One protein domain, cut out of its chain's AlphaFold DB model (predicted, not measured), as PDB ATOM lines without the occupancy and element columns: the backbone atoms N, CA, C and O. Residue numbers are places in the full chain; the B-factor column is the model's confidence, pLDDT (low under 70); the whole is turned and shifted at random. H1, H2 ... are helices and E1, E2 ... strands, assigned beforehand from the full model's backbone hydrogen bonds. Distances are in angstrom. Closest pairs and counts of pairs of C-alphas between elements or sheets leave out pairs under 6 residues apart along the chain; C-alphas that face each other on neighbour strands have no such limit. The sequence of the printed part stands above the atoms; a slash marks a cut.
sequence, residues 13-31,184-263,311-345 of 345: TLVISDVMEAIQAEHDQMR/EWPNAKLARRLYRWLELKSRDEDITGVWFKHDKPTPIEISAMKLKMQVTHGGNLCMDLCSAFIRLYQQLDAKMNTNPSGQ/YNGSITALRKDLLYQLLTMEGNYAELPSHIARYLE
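AT A GLANCE: This is residues 13 to 31, 184 to 263 and 311 to 345 of the 345 residues of an uncharacterized protein of Oryza nivara (UniProt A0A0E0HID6). Helix H5 runs through the middle of a cluster of helices; H1, H2 and H4 stand about perpendicular to it, while H3 runs beside it the opposite way. A small antiparallel hairpin, E1 and E2, lies by the first residues of H3 and H4 and the last of H5. The printed part has 134 residues, with six named helices and two named strands in the order H1 H2 E1 E2 H3 H4 H5 H6. It is mostly helix and compact, with a radius of gyration of the C-alphas of 14.8 A and spans of 49 by 34 by 32 A.

HOW THE PARTS SIT: H1, residues 16 to 31, touches the hub H5, residues 312 to 327, with residues 17 to 24 alone, about perpendicular at 85 degrees; their closest C-alphas, of Met 20 and Ile 315, are 6.2 A apart. H2, residues 188 to 200, touches residues 320 to 324 of H5 at 79 degrees, about perpendicular; the closest C-alphas, of Ala 191 and Tyr 324, are 5.2 A apart. E1, residues 210 to 214, and E2, residues 220 to 223, form a hairpin, with N 222 and O 212 within hydrogen-bond range at 2.8 A. H3, residues 224 to 233, touches residues 319 to 323 of H5 at a shallow tilt of 16 degrees, opposite ways; the closest C-alphas, of Val 231 and Arg 319, are 6.1 A apart. H4, residues 239 to 256, touches H5 with residues 244 to 248 alone, about perpendicular at 80 degrees; the closest C-alphas, of Leu 248 and Leu 326, are 6.6 A apart. H6, residues 338 to 341, touches no helix. Every O i to N i+4 pair is within hydrogen-bond range in H1, H2, H4 and H5, and 5 of 6 in H3; H6 is too short for one.

IN THESE COORDINATES: H1 begins at C-alpha 16 (30.480, -30.239, -29.220) and is 22.0 A long from first to last C-alpha. H4 measures 25.4 A and H5 22.9 A, ending at C-alpha 327 (17.629, -29.078, -41.682).

THE WHOLE: Residues 32 to 183 and 264 to 310 are not printed, with C-alpha gaps of 13.6 A and 35.1 A. Of the links printed whole, none is long. Among the residues with pLDDT under 70 are 13 to 31 and 256 to 263.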
ATOM      1  N   THR A  13      34.154 -40.364 -28.564       39.91
ATOM      2  CA  THR A  13      33.165 -39.415 -28.049       39.91
ATOM      3  C   THR A  13      33.710 -37.990 -28.083       39.91
ATOM      4  O   THR A  13      34.258 -37.498 -27.104       39.91
ATOM      5  N   LEU A  14      33.562 -37.316 -29.225       48.22
ATOM      6  CA  LEU A  14      33.952 -35.910 -29.385       48.22
ATOM      7  C   LEU A  14      33.041 -34.987 -28.566       48.22
ATOM      8  O   LEU A  14      31.852 -35.265 -28.444       48.22
ATOM      9  N   VAL A  15      33.540 -33.847 -28.082       48.09
ATOM     10  CA  VAL A  15      32.707 -32.822 -27.422       48.09
ATOM     11  C   VAL A  15      32.313 -31.722 -28.420       48.09
ATOM     12  O   VAL A  15      33.080 -31.321 -29.295       48.09
ATOM     13  N   ILE A  16      31.078 -31.230 -28.314       53.00
ATOM     14  CA  ILE A  16      30.480 -30.239 -29.220       53.00
ATOM     15  C   ILE A  16      31.083 -28.849 -29.040       53.00
ATOM     16  O   ILE A  16      31.114 -28.102 -30.008       53.00
ATOM     17  N   SER A  17      31.548 -28.470 -27.845       53.66
ATOM     18  CA  SER A  17      32.382 -27.266 -27.672       53.66
ATOM     19  C   SER A  17      33.596 -27.343 -28.588       53.66
ATOM     20  O   SER A  17      33.726 -26.533 -29.494       53.66
ATOM     21  N   ASP A  18      34.382 -28.400 -28.432       53.34
ATOM     22  CA  ASP A  18      35.698 -28.601 -29.025       53.34
ATOM     23  C   ASP A  18      35.622 -28.632 -30.562       53.34
ATOM     24  O   ASP A  18      36.374 -27.950 -31.259       53.34
ATOM     25  N   VAL A  19      34.641 -29.363 -31.107       55.97
ATOM     26  CA  VAL A  19      34.382 -29.411 -32.556       55.97
ATOM     27  C   VAL A  19      33.907 -28.054 -33.087       55.97
ATOM     28  O   VAL A  19      34.338 -27.633 -34.160       55.97
ATOM     29  N   MET A  20      33.039 -27.348 -32.355       61.19
ATOM     30  CA  MET A  20      32.551 -26.024 -32.768       61.19
ATOM     31  C   MET A  20      33.642 -24.953 -32.654       61.19
ATOM     32  O   MET A  20      33.682 -24.056 -33.486       61.19
ATOM     33  N   GLU A  21      34.541 -25.052 -31.679       59.47
ATOM     34  CA  GLU A  21      35.696 -24.166 -31.507       59.47
ATOM     35  C   GLU A  21      36.714 -24.359 -32.629       59.47
ATOM     36  O   GLU A  21      37.114 -23.375 -33.246       59.47
ATOM     37  N   ALA A  22      37.046 -25.604 -32.988       57.41
ATOM     38  CA  ALA A  22      37.904 -25.895 -34.138       57.41
ATOM     39  C   ALA A  22      37.320 -25.347 -35.458       57.41
ATOM     40  O   ALA A  22      38.028 -24.713 -36.244       57.41
ATOM     41  N   ILE A  23      36.011 -25.530 -35.682       59.38
ATOM     42  CA  ILE A  23      35.293 -24.965 -36.838       59.38
ATOM     43  C   ILE A  23      35.287 -23.427 -36.795       59.38
ATOM     44  O   ILE A  23      35.508 -22.773 -37.817       59.38
ATOM     45  N   GLN A  24      35.040 -22.832 -35.627       57.94
ATOM     46  CA  GLN A  24      34.994 -21.382 -35.455       57.94
ATOM     47  C   GLN A  24      36.374 -20.742 -35.666       57.94
ATOM     48  O   GLN A  24      36.466 -19.686 -36.289       57.94
ATOM     49  N   ALA A  25      37.449 -21.393 -35.220       56.53
ATOM     50  CA  ALA A  25      38.814 -20.925 -35.415       56.53
ATOM     51  C   ALA A  25      39.246 -20.959 -36.891       56.53
ATOM     52  O   ALA A  25      39.811 -19.973 -37.372       56.53
ATOM     53  N   GLU A  26      38.908 -22.022 -37.635       55.91
ATOM     54  CA  GLU A  26      39.018 -22.068 -39.105       55.91
ATOM     55  C   GLU A  26      38.260 -20.887 -39.748       55.91
ATOM     56  O   GLU A  26      38.807 -20.156 -40.584       55.91
ATOM     57  N   HIS A  27      37.018 -20.639 -39.318       55.75
ATOM     58  CA  HIS A  27      36.194 -19.525 -39.800       55.75
ATOM     59  C   HIS A  27      36.810 -18.143 -39.523       55.75
ATOM     60  O   HIS A  27      36.854 -17.295 -40.421       55.75
ATOM     61  N   ASP A  28      37.316 -17.901 -38.315       53.47
ATOM     62  CA  ASP A  28      37.937 -16.625 -37.947       53.47
ATOM     63  C   ASP A  28      39.312 -16.438 -38.600       53.47
ATOM     64  O   ASP A  28      39.681 -15.315 -38.960       53.47
ATOM     65  N   GLN A  29      40.060 -17.517 -38.845       51.12
ATOM     66  CA  GLN A  29      41.286 -17.470 -39.639       51.12
ATOM     67  C   GLN A  29      40.983 -17.053 -41.087       51.12
ATOM     68  O   GLN A  29      41.616 -16.124 -41.597       51.12
ATOM     69  N   MET A  30      39.960 -17.646 -41.718       45.91
ATOM     70  CA  MET A  30      39.482 -17.232 -43.046       45.91
ATOM     71  C   MET A  30      39.010 -15.768 -43.068       45.91
ATOM     72  O   MET A  30      39.291 -15.044 -44.025       45.91
ATOM     73  N   ARG A  31      38.367 -15.289 -41.997       46.94
ATOM     74  CA  ARG A  31      37.890 -13.900 -41.876       46.94
ATOM     75  C   ARG A  31      39.014 -12.863 -41.737       46.94
ATOM     76  O   ARG A  31      38.848 -11.724 -42.171       46.94
ATOM     77  N   GLU A 184      28.202 -19.861 -48.167       70.44
ATOM     78  CA  GLU A 184      26.978 -19.077 -48.093       70.44
ATOM     79  C   GLU A 184      26.335 -19.274 -46.713       70.44
ATOM     80  O   GLU A 184      26.047 -20.397 -46.291       70.44
ATOM     81  N   TRP A 185      26.154 -18.173 -45.984       75.38
ATOM     82  CA  TRP A 185      25.553 -18.202 -44.654       75.38
ATOM     83  C   TRP A 185      24.036 -18.396 -44.755       75.38
ATOM     84  O   TRP A 185      23.406 -17.829 -45.650       75.38
ATOM     85  N   PRO A 186      23.417 -19.148 -43.828       82.38
ATOM     86  CA  PRO A 186      21.970 -19.300 -43.809       82.38
ATOM     87  C   PRO A 186      21.282 -17.972 -43.480       82.38
ATOM     88  O   PRO A 186      21.893 -17.021 -42.983       82.38
ATOM     89  N   ASN A 187      19.963 -17.923 -43.677       87.88
ATOM     90  CA  ASN A 187      19.161 -16.779 -43.264       87.88
ATOM     91  C   ASN A 187      19.217 -16.616 -41.733       87.88
ATOM     92  O   ASN A 187      18.465 -17.242 -40.984       87.88
ATOM     93  N   ALA A 188      20.095 -15.727 -41.265       85.00
ATOM     94  CA  ALA A 188      20.400 -15.540 -39.849       85.00
ATOM     95  C   ALA A 188      19.184 -15.136 -38.991       85.00
ATOM     96  O   ALA A 188      19.220 -15.302 -37.767       85.00
ATOM     97  N   LYS A 189      18.109 -14.608 -39.599       88.81
ATOM     98  CA  LYS A 189      16.841 -14.312 -38.914       88.81
ATOM     99  C   LYS A 189      16.034 -15.590 -38.685       88.81
ATOM    100  O   LYS A 189      15.571 -15.798 -37.564       88.81
ATOM    101  N   LEU A 190      15.897 -16.433 -39.708       90.25
ATOM    102  CA  LEU A 190      15.195 -17.715 -39.623       90.25
ATOM    103  C   LEU A 190      15.941 -18.694 -38.709       90.25
ATOM    104  O   LEU A 190      15.359 -19.161 -37.730       90.25
ATOM    105  N   ALA A 191      17.250 -18.868 -38.911       90.00
ATOM    106  CA  ALA A 191      18.106 -19.700 -38.064       90.00
ATOM    107  C   ALA A 191      18.000 -19.318 -36.575       90.00
ATOM    108  O   ALA A 191      17.761 -20.167 -35.718       90.00
ATOM    109  N   ARG A 192      18.071 -18.014 -36.252       90.50
ATOM    110  CA  ARG A 192      17.900 -17.512 -34.873       90.50
ATOM    111  C   ARG A 192      16.503 -17.781 -34.317       90.50
ATOM    112  O   ARG A 192      16.371 -18.065 -33.129       90.50
ATOM    113  N   ARG A 193      15.464 -17.653 -35.147       91.50
ATOM    114  CA  ARG A 193      14.070 -17.867 -34.743       91.50
ATOM    115  C   ARG A 193      13.810 -19.345 -34.434       91.50
ATOM    116  O   ARG A 193      13.208 -19.622 -33.400       91.50
ATOM    117  N   LEU A 194      14.309 -20.249 -35.282       92.69
ATOM    118  CA  LEU A 194      14.289 -21.699 -35.084       92.69
ATOM    119  C   LEU A 194      15.036 -22.085 -33.804       92.69
ATOM    120  O   LEU A 194      14.434 -22.656 -32.899       92.69
ATOM    121  N   TYR A 195      16.320 -21.721 -33.700       91.94
ATOM    122  CA  TYR A 195      17.168 -22.096 -32.566       91.94
ATOM    123  C   TYR A 195      16.581 -21.597 -31.236       91.94
ATOM    124  O   TYR A 195      16.438 -22.375 -30.300       91.94
ATOM    125  N   ARG A 196      16.129 -20.333 -31.162       91.44
ATOM    126  CA  ARG A 196      15.519 -19.779 -29.939       91.44
ATOM    127  C   ARG A 196      14.194 -20.456 -29.570       91.44
ATOM    128  O   ARG A 196      13.862 -20.532 -28.389       91.44
ATOM    129  N   TRP A 197      13.411 -20.915 -30.548       92.88
ATOM    130  CA  TRP A 197      12.216 -21.713 -30.267       92.88
ATOM    131  C   TRP A 197      12.603 -23.115 -29.763       92.88
ATOM    132  O   TRP A 197      12.063 -23.560 -28.751       92.88
ATOM    133  N   LEU A 198      13.590 -23.764 -30.389       92.25
ATOM    134  CA  LEU A 198      14.066 -25.091 -29.994       92.25
ATOM    135  C   LEU A 198      14.674 -25.087 -28.582       92.25
ATOM    136  O   LEU A 198      14.406 -25.990 -27.799       92.25
ATOM    137  N   GLU A 199      15.436 -24.055 -28.237       90.06
ATOM    138  CA  GLU A 199      16.093 -23.906 -26.938       90.06
ATOM    139  C   GLU A 199      15.112 -23.529 -25.812       90.06
ATOM    140  O   GLU A 199      15.152 -24.134 -24.746       90.06
ATOM    141  N   LEU A 200      14.208 -22.562 -26.039       88.75
ATOM    142  CA  LEU A 200      13.433 -21.925 -24.956       88.75
ATOM    143  C   LEU A 200      11.923 -22.213 -24.955       88.75
ATOM    144  O   LEU A 200      11.235 -21.784 -24.029       88.75
ATOM    145  N   LYS A 201      11.367 -22.824 -26.009       88.44
ATOM    146  CA  LYS A 201       9.903 -22.956 -26.178       88.44
ATOM    147  C   LYS A 201       9.411 -24.362 -26.499       88.44
ATOM    148  O   LYS A 201       8.248 -24.645 -26.233       88.44
ATOM    149  N   SER A 202      10.261 -25.195 -27.088       89.00
ATOM    150  CA  SER A 202       9.896 -26.539 -27.523       89.00
ATOM    151  C   SER A 202       9.690 -27.496 -26.341       89.00
ATOM    152  O   SER A 202      10.529 -27.579 -25.436       89.00
ATOM    153  N   ARG A 203       8.583 -28.238 -26.369       88.06
ATOM    154  CA  ARG A 203       8.264 -29.344 -25.454       88.06
ATOM    155  C   ARG A 203       8.585 -30.676 -26.118       88.06
ATOM    156  O   ARG A 203       8.659 -30.745 -27.336       88.06
ATOM    157  N   ASP A 204       8.711 -31.743 -25.341       85.94
ATOM    158  CA  ASP A 204       9.078 -33.064 -25.873       85.94
ATOM    159  C   ASP A 204       8.085 -33.577 -26.938       85.94
ATOM    160  O   ASP A 204       8.494 -34.203 -27.914       85.94
ATOM    161  N   GLU A 205       6.803 -33.218 -26.813       86.62
ATOM    162  CA  GLU A 205       5.740 -33.472 -27.800       86.62
ATOM    163  C   GLU A 205       5.998 -32.789 -29.161       86.62
ATOM    164  O   GLU A 205       5.730 -33.378 -30.212       86.62
ATOM    165  N   ASP A 206       6.577 -31.580 -29.162       84.56
ATOM    166  CA  ASP A 206       6.923 -30.828 -30.379       84.56
ATOM    167  C   ASP A 206       8.169 -31.407 -31.088       84.56
ATOM    168  O   ASP A 206       8.470 -31.059 -32.231       84.56
ATOM    169  N   ILE A 207       8.933 -32.265 -30.402       88.62
ATOM    170  CA  ILE A 207      10.302 -32.683 -30.757       88.62
ATOM    171  C   ILE A 207      10.321 -34.202 -30.954       88.62
ATOM    172  O   ILE A 207      11.155 -34.947 -30.430       88.62
ATOM    173  N   THR A 208       9.351 -34.668 -31.730       87.81
ATOM    174  CA  THR A 208       9.143 -36.075 -32.058       87.81
ATOM    175  C   THR A 208       9.656 -36.406 -33.464       87.81
ATOM    176  O   THR A 208       9.822 -35.534 -34.320       87.81
ATOM    177  N   GLY A 209       9.936 -37.691 -33.700       92.00
ATOM    178  CA  GLY A 209      10.352 -38.206 -35.005       92.00
ATOM    179  C   GLY A 209      11.807 -37.919 -35.404       92.00
ATOM    180  O   GLY A 209      12.658 -37.544 -34.590       92.00
ATOM    181  N   VAL A 210      12.089 -38.156 -36.687       95.31
ATOM    182  CA  VAL A 210      13.385 -37.926 -37.342       95.31
ATOM    183  C   VAL A 210      13.360 -36.556 -38.010       95.31
ATOM    184  O   VAL A 210      12.424 -36.251 -38.740       95.31
ATOM    185  N   TRP A 211      14.377 -35.729 -37.759       95.06
ATOM    186  CA  TRP A 211      14.495 -34.373 -38.328       95.06
ATOM    187  C   TRP A 211      15.659 -34.231 -39.313       95.06
ATOM    188  O   TRP A 211      15.696 -33.285 -40.101       95.06
ATOM    189  N   PHE A 212      16.589 -35.185 -39.305       95.69
ATOM    190  CA  PHE A 212      17.602 -35.319 -40.341       95.69
ATOM    191  C   PHE A 212      17.656 -36.765 -40.827       95.69
ATOM    192  O   PHE A 212      17.873 -37.669 -40.020       95.69
ATOM    193  N   LYS A 213      17.478 -36.979 -42.131       96.25
ATOM    194  CA  LYS A 213      17.595 -38.285 -42.791       96.25
ATOM    195  C   LYS A 213      18.337 -38.130 -44.111       96.25
ATOM    196  O   LYS A 213      17.869 -37.403 -44.979       96.25
ATOM    197  N   HIS A 214      19.464 -38.817 -44.285       94.19
ATOM    198  CA  HIS A 214      20.278 -38.693 -45.496       94.19
ATOM    199  C   HIS A 214      20.943 -40.026 -45.875       94.19
ATOM    200  O   HIS A 214      21.887 -40.475 -45.222       94.19
ATOM    201  N   ASP A 215      20.492 -40.638 -46.973       90.12
ATOM    202  CA  ASP A 215      20.792 -42.043 -47.304       90.12
ATOM    203  C   ASP A 215      22.216 -42.303 -47.839       90.12
ATOM    204  O   ASP A 215      22.712 -43.428 -47.781       90.12
ATOM    205  N   LYS A 216      22.887 -41.282 -48.396       83.44
ATOM    206  CA  LYS A 216      24.190 -41.413 -49.086       83.44
ATOM    207  C   LYS A 216      25.288 -40.545 -48.449       83.44
ATOM    208  O   LYS A 216      24.978 -39.457 -47.981       83.44
ATOM    209  N   PRO A 217      26.577 -40.937 -48.475       75.50
ATOM    210  CA  PRO A 217      27.112 -42.224 -48.936       75.50
ATOM    211  C   PRO A 217      26.780 -43.411 -48.016       75.50
ATOM    212  O   PRO A 217      26.808 -44.545 -48.477       75.50
ATOM    213  N   THR A 218      26.430 -43.162 -46.753       80.50
ATOM    214  CA  THR A 218      25.831 -44.149 -45.834       80.50
ATOM    215  C   THR A 218      24.532 -43.584 -45.247       80.50
ATOM    216  O   THR A 218      24.422 -42.360 -45.145       80.50
ATOM    217  N   PRO A 219      23.549 -44.397 -44.833       89.88
ATOM    218  CA  PRO A 219      22.371 -43.866 -44.156       89.88
ATOM    219  C   PRO A 219      22.740 -43.167 -42.842       89.88
ATOM    220  O   PRO A 219      23.526 -43.695 -42.059       89.88
ATOM    221  N   ILE A 220      22.184 -41.977 -42.618       91.88
ATOM    222  CA  ILE A 220      22.177 -41.283 -41.324       91.88
ATOM    223  C   ILE A 220      20.731 -40.916 -41.019       91.88
ATOM    224  O   ILE A 220      20.075 -40.304 -41.862       91.88
ATOM    225  N   GLU A 221      20.275 -41.217 -39.806       95.12
ATOM    226  CA  GLU A 221      19.015 -40.723 -39.252       95.12
ATOM    227  C   GLU A 221      19.269 -40.123 -37.866       95.12
ATOM    228  O   GLU A 221      19.919 -40.738 -37.021       95.12
ATOM    229  N   ILE A 222      18.774 -38.907 -37.622       93.75
ATOM    230  CA  ILE A 222      18.916 -38.217 -36.335       93.75
ATOM    231  C   ILE A 222      17.544 -37.734 -35.877       93.75
ATOM    232  O   ILE A 222      16.854 -36.982 -36.575       93.75
ATOM    233  N   SER A 223      17.141 -38.179 -34.685       94.50
ATOM    234  CA  SER A 223      15.888 -37.749 -34.073       94.50
ATOM    235  C   SER A 223      15.940 -36.285 -33.651       94.50
ATOM    236  O   SER A 223      16.996 -35.749 -33.306       94.50
ATOM    237  N   ALA A 224      14.771 -35.653 -33.635       93.06
ATOM    238  CA  ALA A 224      14.580 -34.286 -33.167       93.06
ATOM    239  C   ALA A 224      15.193 -34.059 -31.771       93.06
ATOM    240  O   ALA A 224      15.939 -33.105 -31.549       93.06
ATOM    241  N   MET A 225      14.944 -34.996 -30.846       91.12
ATOM    242  CA  MET A 225      15.466 -34.955 -29.478       91.12
ATOM    243  C   MET A 225      16.997 -35.065 -29.453       91.12
ATOM    244  O   MET A 225      17.669 -34.289 -28.772       91.12
ATOM    245  N   LYS A 226      17.566 -35.983 -30.247       89.19
ATOM    246  CA  LYS A 226      19.018 -36.184 -30.362       89.19
ATOM    247  C   LYS A 226      19.709 -34.948 -30.952       89.19
ATOM    248  O   LYS A 226      20.811 -34.623 -30.513       89.19
ATOM    249  N   LEU A 227      19.059 -34.228 -31.874       90.38
ATOM    250  CA  LEU A 227      19.507 -32.918 -32.363       90.38
ATOM    251  C   LEU A 227      19.426 -31.835 -31.281       90.38
ATOM    252  O   LEU A 227      20.443 -31.199 -31.020       90.38
ATOM    253  N   LYS A 228      18.273 -31.639 -30.621       90.62
ATOM    254  CA  LYS A 228      18.116 -30.620 -29.561       90.62
ATOM    255  C   LYS A 228      19.153 -30.787 -28.458       90.62
ATOM    256  O   LYS A 228      19.851 -29.827 -28.147       90.62
ATOM    257  N   MET A 229      19.277 -31.990 -27.894       86.50
ATOM    258  CA  MET A 229      20.199 -32.254 -26.787       86.50
ATOM    259  C   MET A 229      21.620 -31.801 -27.124       86.50
ATOM    260  O   MET A 229      22.172 -30.952 -26.432       86.50
ATOM    261  N   GLN A 230      22.152 -32.275 -28.248       81.38
ATOM    262  CA  GLN A 230      23.500 -31.953 -28.705       81.38
ATOM    263  C   GLN A 230      23.670 -30.476 -29.087       81.38
ATOM    264  O   GLN A 230      24.626 -29.820 -28.674       81.38
ATOM    265  N   VAL A 231      22.743 -29.919 -29.866       83.19
ATOM    266  CA  VAL A 231      22.901 -28.578 -30.439       83.19
ATOM    267  C   VAL A 231      22.677 -27.467 -29.408       83.19
ATOM    268  O   VAL A 231      23.410 -26.480 -29.448       83.19
ATOM    269  N   THR A 232      21.712 -27.593 -28.490       84.00
ATOM    270  CA  THR A 232      21.416 -26.519 -27.519       84.00
ATOM    271  C   THR A 232      22.165 -26.689 -26.199       84.00
ATOM    272  O   THR A 232      22.687 -25.710 -25.674       84.00
ATOM    273  N   HIS A 233      22.286 -27.913 -25.672       74.62
ATOM    274  CA  HIS A 233      22.932 -28.150 -24.370       74.62
ATOM    275  C   HIS A 233      24.445 -28.401 -24.491       74.62
ATOM    276  O   HIS A 233      25.164 -28.300 -23.500       74.62
ATOM    277  N   GLY A 234      24.955 -28.680 -25.697       65.50
ATOM    278  CA  GLY A 234      26.343 -29.090 -25.896       65.50
ATOM    279  C   GLY A 234      26.582 -30.514 -25.390       65.50
ATOM    280  O   GLY A 234      25.748 -31.396 -25.587       65.50
ATOM    281  N   GLY A 235      27.731 -30.745 -24.753       62.72
ATOM    282  CA  GLY A 235      28.165 -32.094 -24.386       62.72
ATOM    283  C   GLY A 235      28.653 -32.870 -25.607       62.72
ATOM    284  O   GLY A 235      29.250 -32.285 -26.506       62.72
ATOM    285  N   ASN A 236      28.424 -34.179 -25.636       59.12
ATOM    286  CA  ASN A 236      29.113 -35.073 -26.565       59.12
ATOM    287  C   ASN A 236      28.421 -35.184 -27.935       59.12
ATOM    288  O   ASN A 236      27.219 -35.435 -28.030       59.12
ATOM    289  N   LEU A 237      29.207 -35.022 -29.002       64.88
ATOM    290  CA  LEU A 237      28.809 -35.137 -30.397       64.88
ATOM    291  C   LEU A 237      28.820 -36.610 -30.817       64.88
ATOM    292  O   LEU A 237      29.866 -37.246 -30.931       64.88
ATOM    293  N   CYS A 238      27.638 -37.152 -31.083       70.31
ATOM    294  CA  CYS A 238      27.492 -38.503 -31.601       70.31
ATOM    295  C   CYS A 238      28.023 -38.619 -33.042       70.31
ATOM    296  O   CYS A 238      27.936 -37.680 -33.841       70.31
ATOM    297  N   MET A 239      28.472 -39.820 -33.408       69.12
ATOM    298  CA  MET A 239      29.020 -40.116 -34.739       69.12
ATOM    299  C   MET A 239      28.069 -39.775 -35.898       69.12
ATOM    300  O   MET A 239      28.537 -39.357 -36.960       69.12
ATOM    301  N   ASP A 240      26.753 -39.887 -35.701       80.31
ATOM    302  CA  ASP A 240      25.750 -39.515 -36.707       80.31
ATOM    303  C   ASP A 240      25.781 -38.015 -37.011       80.31
ATOM    304  O   ASP A 240      25.796 -37.618 -38.175       80.31
ATOM    305  N   LEU A 241      25.837 -37.172 -35.972       81.06
ATOM    306  CA  LEU A 241      25.821 -35.718 -36.119       81.06
ATOM    307  C   LEU A 241      27.186 -35.190 -36.591       81.06
ATOM    308  O   LEU A 241      27.216 -34.315 -37.454       81.06
ATOM    309  N   CYS A 242      28.301 -35.804 -36.159       73.75
ATOM    310  CA  CYS A 242      29.621 -35.614 -36.783       73.75
ATOM    311  C   CYS A 242      29.558 -35.859 -38.299       73.75
ATOM    312  O   CYS A 242      29.974 -35.027 -39.106       73.75
ATOM    313  N   SER A 243      29.019 -37.018 -38.690       75.44
ATOM    314  CA  SER A 243      28.933 -37.442 -40.089       75.44
ATOM    315  C   SER A 243      27.998 -36.546 -40.903       75.44
ATOM    316  O   SER A 243      28.272 -36.280 -42.074       75.44
ATOM    317  N   ALA A 244      26.921 -36.053 -40.291       85.12
ATOM    318  CA  ALA A 244      25.974 -35.132 -40.904       85.12
ATOM    319  C   ALA A 244      26.604 -33.746 -41.150       85.12
ATOM    320  O   ALA A 244      26.539 -33.250 -42.274       85.12
ATOM    321  N   PHE A 245      27.312 -33.171 -40.167       80.69
ATOM    322  CA  PHE A 245      28.058 -31.919 -40.362       80.69
ATOM    323  C   PHE A 245      29.166 -32.055 -41.414       80.69
ATOM    324  O   PHE A 245      29.312 -31.176 -42.260       80.69
ATOM    325  N   ILE A 246      29.897 -33.173 -41.443       75.00
ATOM    326  CA  ILE A 246      30.907 -33.429 -42.484       75.00
ATOM    327  C   ILE A 246      30.283 -33.440 -43.888       75.00
ATOM    328  O   ILE A 246      30.852 -32.856 -44.810       75.00
ATOM    329  N   ARG A 247      29.097 -34.038 -44.071       84.00
ATOM    330  CA  ARG A 247      28.388 -34.002 -45.365       84.00
ATOM    331  C   ARG A 247      27.872 -32.617 -45.718       84.00
ATOM    332  O   ARG A 247      27.956 -32.233 -46.883       84.00
ATOM    333  N   LEU A 248      27.365 -31.873 -44.737       84.94
ATOM    334  CA  LEU A 248      26.972 -30.483 -44.931       84.94
ATOM    335  C   LEU A 248      28.167 -29.668 -45.449       84.94
ATOM    336  O   LEU A 248      28.063 -29.038 -46.499       84.94
ATOM    337  N   TYR A 249      29.335 -29.769 -44.809       76.38
ATOM    338  CA  TYR A 249      30.550 -29.101 -45.279       76.38
ATOM    339  C   TYR A 249      31.027 -29.592 -46.652       76.38
ATOM    340  O   TYR A 249      31.435 -28.770 -47.469       76.38
ATOM    341  N   GLN A 250      30.905 -30.885 -46.975       77.12
ATOM    342  CA  GLN A 250      31.160 -31.390 -48.334       77.12
ATOM    343  C   GLN A 250      30.222 -30.765 -49.385       77.12
ATOM    344  O   GLN A 250      30.671 -30.476 -50.494       77.12
ATOM    345  N   GLN A 251      28.938 -30.553 -49.067       80.81
ATOM    346  CA  GLN A 251      27.983 -29.897 -49.969       80.81
ATOM    347  C   GLN A 251      28.243 -28.394 -50.101       80.81
ATOM    348  O   GLN A 251      28.228 -27.874 -51.218       80.81
ATOM    349  N   LEU A 252      28.519 -27.699 -48.994       78.25
ATOM    350  CA  LEU A 252      28.887 -26.284 -49.008       78.25
ATOM    351  C   LEU A 252      30.179 -26.067 -49.816       78.25
ATOM    352  O   LEU A 252      30.231 -25.166 -50.652       78.25
ATOM    353  N   ASP A 253      31.176 -26.944 -49.666       73.25
ATOM    354  CA  ASP A 253      32.381 -26.947 -50.500       73.25
ATOM    355  C   ASP A 253      32.086 -27.299 -51.961       73.25
ATOM    356  O   ASP A 253      32.715 -26.739 -52.854       73.25
ATOM    357  N   ALA A 254      31.145 -28.196 -52.257       75.12
ATOM    358  CA  ALA A 254      30.769 -28.492 -53.641       75.12
ATOM    359  C   ALA A 254      30.124 -27.277 -54.332       75.12
ATOM    360  O   ALA A 254      30.467 -26.988 -55.477       75.12
ATOM    361  N   LYS A 255      29.258 -26.535 -53.627       75.25
ATOM    362  CA  LYS A 255      28.635 -25.286 -54.108       75.25
ATOM    363  C   LYS A 255      29.674 -24.166 -54.276       75.25
ATOM    364  O   LYS A 255      29.672 -23.460 -55.283       75.25
ATOM    365  N   MET A 256      30.615 -24.067 -53.335       68.38
ATOM    366  CA  MET A 256      31.755 -23.144 -53.375       68.38
ATOM    367  C   MET A 256      32.717 -23.425 -54.547       68.38
ATOM    368  O   MET A 256      33.173 -22.496 -55.209       68.38
ATOM    369  N   ASN A 257      33.029 -24.695 -54.828       63.91
ATOM    370  CA  ASN A 257      33.995 -25.110 -55.856       63.91
ATOM    371  C   ASN A 257      33.397 -25.148 -57.281       63.91
ATOM    372  O   ASN A 257      33.785 -25.978 -58.101       63.91
ATOM    373  N   THR A 258      32.514 -24.210 -57.625       61.62
ATOM    374  CA  THR A 258      31.966 -24.000 -58.985       61.62
ATOM    375  C   THR A 258      32.982 -23.390 -59.972       61.62
ATOM    376  O   THR A 258      32.627 -22.758 -60.965       61.62
ATOM    377  N   ASN A 259      34.279 -23.598 -59.724       55.47
ATOM    378  CA  ASN A 259      35.375 -23.172 -60.587       55.47
ATOM    379  C   ASN A 259      35.378 -24.000 -61.893       55.47
ATOM    380  O   ASN A 259      35.362 -25.233 -61.811       55.47
ATOM    381  N   PRO A 260      35.482 -23.382 -63.089       49.06
ATOM    382  CA  PRO A 260      35.574 -24.104 -64.364       49.06
ATOM    383  C   PRO A 260      36.748 -25.098 -64.473       49.06
ATOM    384  O   PRO A 260      36.752 -25.922 -65.382       49.06
ATOM    385  N   SER A 261      37.734 -25.064 -63.567       55.62
ATOM    386  CA  SER A 261      38.804 -26.072 -63.501       55.62
ATOM    387  C   SER A 261      38.374 -27.430 -62.925       55.62
ATOM    388  O   SER A 261      39.141 -28.388 -63.021       55.62
ATOM    389  N   GLY A 262      37.203 -27.522 -62.279       52.53
ATOM    390  CA  GLY A 262      36.713 -28.742 -61.617       52.53
ATOM    391  C   GLY A 262      37.546 -29.209 -60.414       52.53
ATOM    392  O   GLY A 262      37.310 -30.292 -59.879       52.53
ATOM    393  N   GLN A 263      38.536 -28.425 -59.977       49.84
ATOM    394  CA  GLN A 263      39.424 -28.807 -58.886       49.84
ATOM    395  C   GLN A 263      38.739 -28.614 -57.529       49.84
ATOM    396  O   GLN A 263      38.449 -27.492 -57.124       49.84
ATOM    397  N   TYR A 311      34.414 -16.322 -27.580       51.41
ATOM    398  CA  TYR A 311      33.231 -15.840 -26.869       51.41
ATOM    399  C   TYR A 311      32.062 -16.811 -27.075       51.41
ATOM    400  O   TYR A 311      31.712 -17.107 -28.218       51.41
ATOM    401  N   ASN A 312      31.406 -17.240 -25.988       55.53
ATOM    402  CA  ASN A 312      30.273 -18.180 -26.028       55.53
ATOM    403  C   ASN A 312      29.197 -17.793 -27.064       55.53
ATOM    404  O   ASN A 312      28.602 -18.657 -27.705       55.53
ATOM    405  N   GLY A 313      28.989 -16.490 -27.295       58.16
ATOM    406  CA  GLY A 313      28.081 -15.990 -28.332       58.16
ATOM    407  C   GLY A 313      28.448 -16.398 -29.769       58.16
ATOM    408  O   GLY A 313      27.547 -16.534 -30.594       58.16
ATOM    409  N   SER A 314      29.730 -16.634 -30.068       63.91
ATOM    410  CA  SER A 314      30.212 -17.124 -31.366       63.91
ATOM    411  C   SER A 314      29.866 -18.603 -31.564       63.91
ATOM    412  O   SER A 314      29.251 -18.968 -32.563       63.91
ATOM    413  N   ILE A 315      30.132 -19.440 -30.555       66.69
ATOM    414  CA  ILE A 315      29.800 -20.875 -30.569       66.69
ATOM    415  C   ILE A 315      28.281 -21.079 -30.681       66.69
ATOM    416  O   ILE A 315      27.816 -21.866 -31.506       66.69
ATOM    417  N   THR A 316      27.476 -20.328 -29.918       72.19
ATOM    418  CA  THR A 316      26.007 -20.365 -30.042       72.19
ATOM    419  C   THR A 316      25.534 -19.859 -31.407       72.19
ATOM    420  O   THR A 316      24.574 -20.399 -31.961       72.19
ATOM    421  N   ALA A 317      26.204 -18.859 -31.997       73.38
ATOM    422  CA  ALA A 317      25.879 -18.401 -33.344       73.38
ATOM    423  C   ALA A 317      26.140 -19.490 -34.400       73.38
ATOM    424  O   ALA A 317      25.260 -19.743 -35.226       73.38
ATOM    425  N   LEU A 318      27.284 -20.173 -34.317       76.38
ATOM    426  CA  LEU A 318      27.655 -21.283 -35.192       76.38
ATOM    427  C   LEU A 318      26.688 -22.471 -35.056       76.38
ATOM    428  O   LEU A 318      26.161 -22.939 -36.062       76.38
ATOM    429  N   ARG A 319      26.369 -22.907 -33.827       81.31
ATOM    430  CA  ARG A 319      25.396 -23.989 -33.552       81.31
ATOM    431  C   ARG A 319      24.025 -23.717 -34.181       81.31
ATOM    432  O   ARG A 319      23.441 -24.598 -34.808       81.31
ATOM    433  N   LYS A 320      23.531 -22.483 -34.047       86.81
ATOM    434  CA  LYS A 320      22.292 -21.984 -34.673       86.81
ATOM    435  C   LYS A 320      22.333 -22.077 -36.200       86.81
ATOM    436  O   LYS A 320      21.350 -22.502 -36.804       86.81
ATOM    437  N   ASP A 321      23.429 -21.640 -36.817       84.38
ATOM    438  CA  ASP A 321      23.545 -21.600 -38.278       84.38
ATOM    439  C   ASP A 321      23.729 -23.002 -38.869       84.38
ATOM    440  O   ASP A 321      23.055 -23.341 -39.843       84.38
ATOM    441  N   LEU A 322      24.521 -23.856 -38.214       85.12
ATOM    442  CA  LEU A 322      24.665 -25.268 -38.562       85.12
ATOM    443  C   LEU A 322      23.361 -26.052 -38.420       85.12
ATOM    444  O   LEU A 322      23.037 -26.827 -39.312       85.12
ATOM    445  N   LEU A 323      22.584 -25.836 -37.352       90.75
ATOM    446  CA  LEU A 323      21.266 -26.461 -37.200       90.75
ATOM    447  C   LEU A 323      20.356 -26.134 -38.386       90.75
ATOM    448  O   LEU A 323      19.756 -27.035 -38.967       90.75
ATOM    449  N   TYR A 324      20.261 -24.853 -38.744       91.94
ATOM    450  CA  TYR A 324      19.423 -24.422 -39.858       91.94
ATOM    451  C   TYR A 324      19.899 -25.037 -41.176       91.94
ATOM    452  O   TYR A 324      19.108 -25.677 -41.864       91.94
ATOM    453  N   GLN A 325      21.193 -24.906 -41.492       90.31
ATOM    454  CA  GLN A 325      21.779 -25.466 -42.711       90.31
ATOM    455  C   GLN A 325      21.626 -26.989 -42.801       90.31
ATOM    456  O   GLN A 325      21.456 -27.507 -43.901       90.31
ATOM    457  N   LEU A 326      21.666 -27.700 -41.669       91.62
ATOM    458  CA  LEU A 326      21.475 -29.147 -41.616       91.62
ATOM    459  C   LEU A 326      20.024 -29.545 -41.918       91.62
ATOM    460  O   LEU A 326      19.793 -30.489 -42.670       91.62
ATOM    461  N   LEU A 327      19.039 -28.818 -41.376       93.38
ATOM    462  CA  LEU A 327      17.629 -29.078 -41.682       93.38
ATOM    463  C   LEU A 327      17.286 -28.725 -43.135       93.38
ATOM    464  O   LEU A 327      16.555 -29.478 -43.775       93.38
ATOM    465  N   THR A 328      17.863 -27.647 -43.677       92.44
ATOM    466  CA  THR A 328      17.735 -27.256 -45.094       92.44
ATOM    467  C   THR A 328      18.768 -27.925 -46.012       92.44
ATOM    468  O   THR A 328      19.005 -27.444 -47.122       92.44
ATOM    469  N   MET A 329      19.442 -28.986 -45.556       92.19
ATOM    470  CA  MET A 329      20.478 -29.661 -46.335       92.19
ATOM    471  C   MET A 329      19.857 -30.368 -47.546       92.19
ATOM    472  O   MET A 329      18.806 -31.004 -47.458       92.19
ATOM    473  N   GLU A 330      20.525 -30.286 -48.693       91.00
ATOM    474  CA  GLU A 330      20.051 -30.917 -49.920       91.00
ATOM    475  C   GLU A 330      20.110 -32.443 -49.775       91.00
ATOM    476  O   GLU A 330      21.155 -32.995 -49.438       91.00
ATOM    477  N   GLY A 331      18.991 -33.133 -50.002       90.19
ATOM    478  CA  GLY A 331      18.887 -34.571 -49.730       90.19
ATOM    479  C   GLY A 331      18.591 -34.930 -48.269       90.19
ATOM    480  O   GLY A 331      18.696 -36.103 -47.918       90.19
ATOM    481  N   ASN A 332      18.205 -33.967 -47.421       93.75
ATOM    482  CA  ASN A 332      17.501 -34.280 -46.177       93.75
ATOM    483  C   ASN A 332      16.067 -34.748 -46.501       93.75
ATOM    484  O   ASN A 332      15.242 -33.959 -46.954       93.75
ATOM    485  N   TYR A 333      15.774 -36.027 -46.268       92.56
ATOM    486  CA  TYR A 333      14.471 -36.659 -46.523       92.56
ATOM    487  C   TYR A 333      13.569 -36.724 -45.279       92.56
ATOM    488  O   TYR A 333      12.593 -37.473 -45.263       92.56
ATOM    489  N   ALA A 334      13.908 -36.008 -44.207       92.56
ATOM    490  CA  ALA A 334      13.103 -35.989 -42.992       92.56
ATOM    491  C   ALA A 334      11.821 -35.160 -43.173       92.56
ATOM    492  O   ALA A 334      11.877 -33.968 -43.479       92.56
ATOM    493  N   GLU A 335      10.663 -35.772 -42.920       88.31
ATOM    494  CA  GLU A 335       9.376 -35.076 -42.875       88.31
ATOM    495  C   GLU A 335       9.262 -34.266 -41.577       88.31
ATOM    496  O   GLU A 335       8.806 -34.748 -40.539       88.31
ATOM    497  N   LEU A 336       9.720 -33.014 -41.625       88.88
ATOM    498  CA  LEU A 336       9.624 -32.099 -40.492       88.88
ATOM    499  C   LEU A 336       8.155 -31.754 -40.186       88.88
ATOM    500  O   LEU A 336       7.391 -31.465 -41.113       88.88
ATOM    501  N   PRO A 337       7.748 -31.693 -38.901       87.00
ATOM    502  CA  PRO A 337       6.406 -31.260 -38.534       87.00
ATOM    503  C   PRO A 337       6.069 -29.891 -39.137       87.00
ATOM    504  O   PRO A 337       6.898 -28.980 -39.157       87.00
ATOM    505  N   SER A 338       4.826 -29.700 -39.581       84.56
ATOM    506  CA  SER A 338       4.401 -28.483 -40.298       84.56
ATOM    507  C   SER A 338       4.598 -27.181 -39.507       84.56
ATOM    508  O   SER A 338       4.769 -26.110 -40.090       84.56
ATOM    509  N   HIS A 339       4.619 -27.253 -38.173       82.81
ATOM    510  CA  HIS A 339       4.927 -26.113 -37.312       82.81
ATOM    511  C   HIS A 339       6.429 -25.755 -37.291       82.81
ATOM    512  O   HIS A 339       6.750 -24.596 -37.040       82.81
ATOM    513  N   ILE A 340       7.323 -26.706 -37.596       86.12
ATOM    514  CA  ILE A 340       8.777 -26.520 -37.762       86.12
ATOM    515  C   ILE A 340       9.108 -26.017 -39.168       86.12
ATOM    516  O   ILE A 340       9.903 -25.090 -39.304       86.12
ATOM    517  N   ALA A 341       8.463 -26.565 -40.207       83.69
ATOM    518  CA  ALA A 341       8.687 -26.169 -41.604       83.69
ATOM    519  C   ALA A 341       8.542 -24.645 -41.822       83.69
ATOM    520  O   ALA A 341       9.370 -24.026 -42.485       83.69
ATOM    521  N   ARG A 342       7.592 -24.007 -41.121       83.44
ATOM    522  CA  ARG A 342       7.372 -22.540 -41.067       83.44
ATOM    523  C   ARG A 342       8.535 -21.696 -40.510       83.44
ATOM    524  O   ARG A 342       8.403 -20.475 -40.405       83.44
ATOM    525  N   TYR A 343       9.617 -22.318 -40.043       82.25
ATOM    526  CA  TYR A 343      10.856 -21.640 -39.652       82.25
ATOM    527  C   TYR A 343      11.968 -21.782 -40.702       82.25
ATOM    528  O   TYR A 343      13.022 -21.179 -40.510       82.25
ATOM    529  N   LEU A 344      11.759 -22.580 -41.755       82.31
ATOM    530  CA  LEU A 344      12.702 -22.823 -42.854       82.31
ATOM    531  C   LEU A 344      12.297 -22.100 -44.153       82.31
ATOM    532  O   LEU A 344      13.156 -21.848 -44.997       82.31
ATOM    533  N   GLU A 345      11.011 -21.755 -44.271       72.38
ATOM    534  CA  GLU A 345      10.417 -20.816 -45.240       72.38
ATOM    535  C   GLU A 345      10.531 -19.347 -44.764       72.38
ATOM    536  O   GLU A 345      10.846 -18.478 -45.609       72.38
TER     537      GLU A 345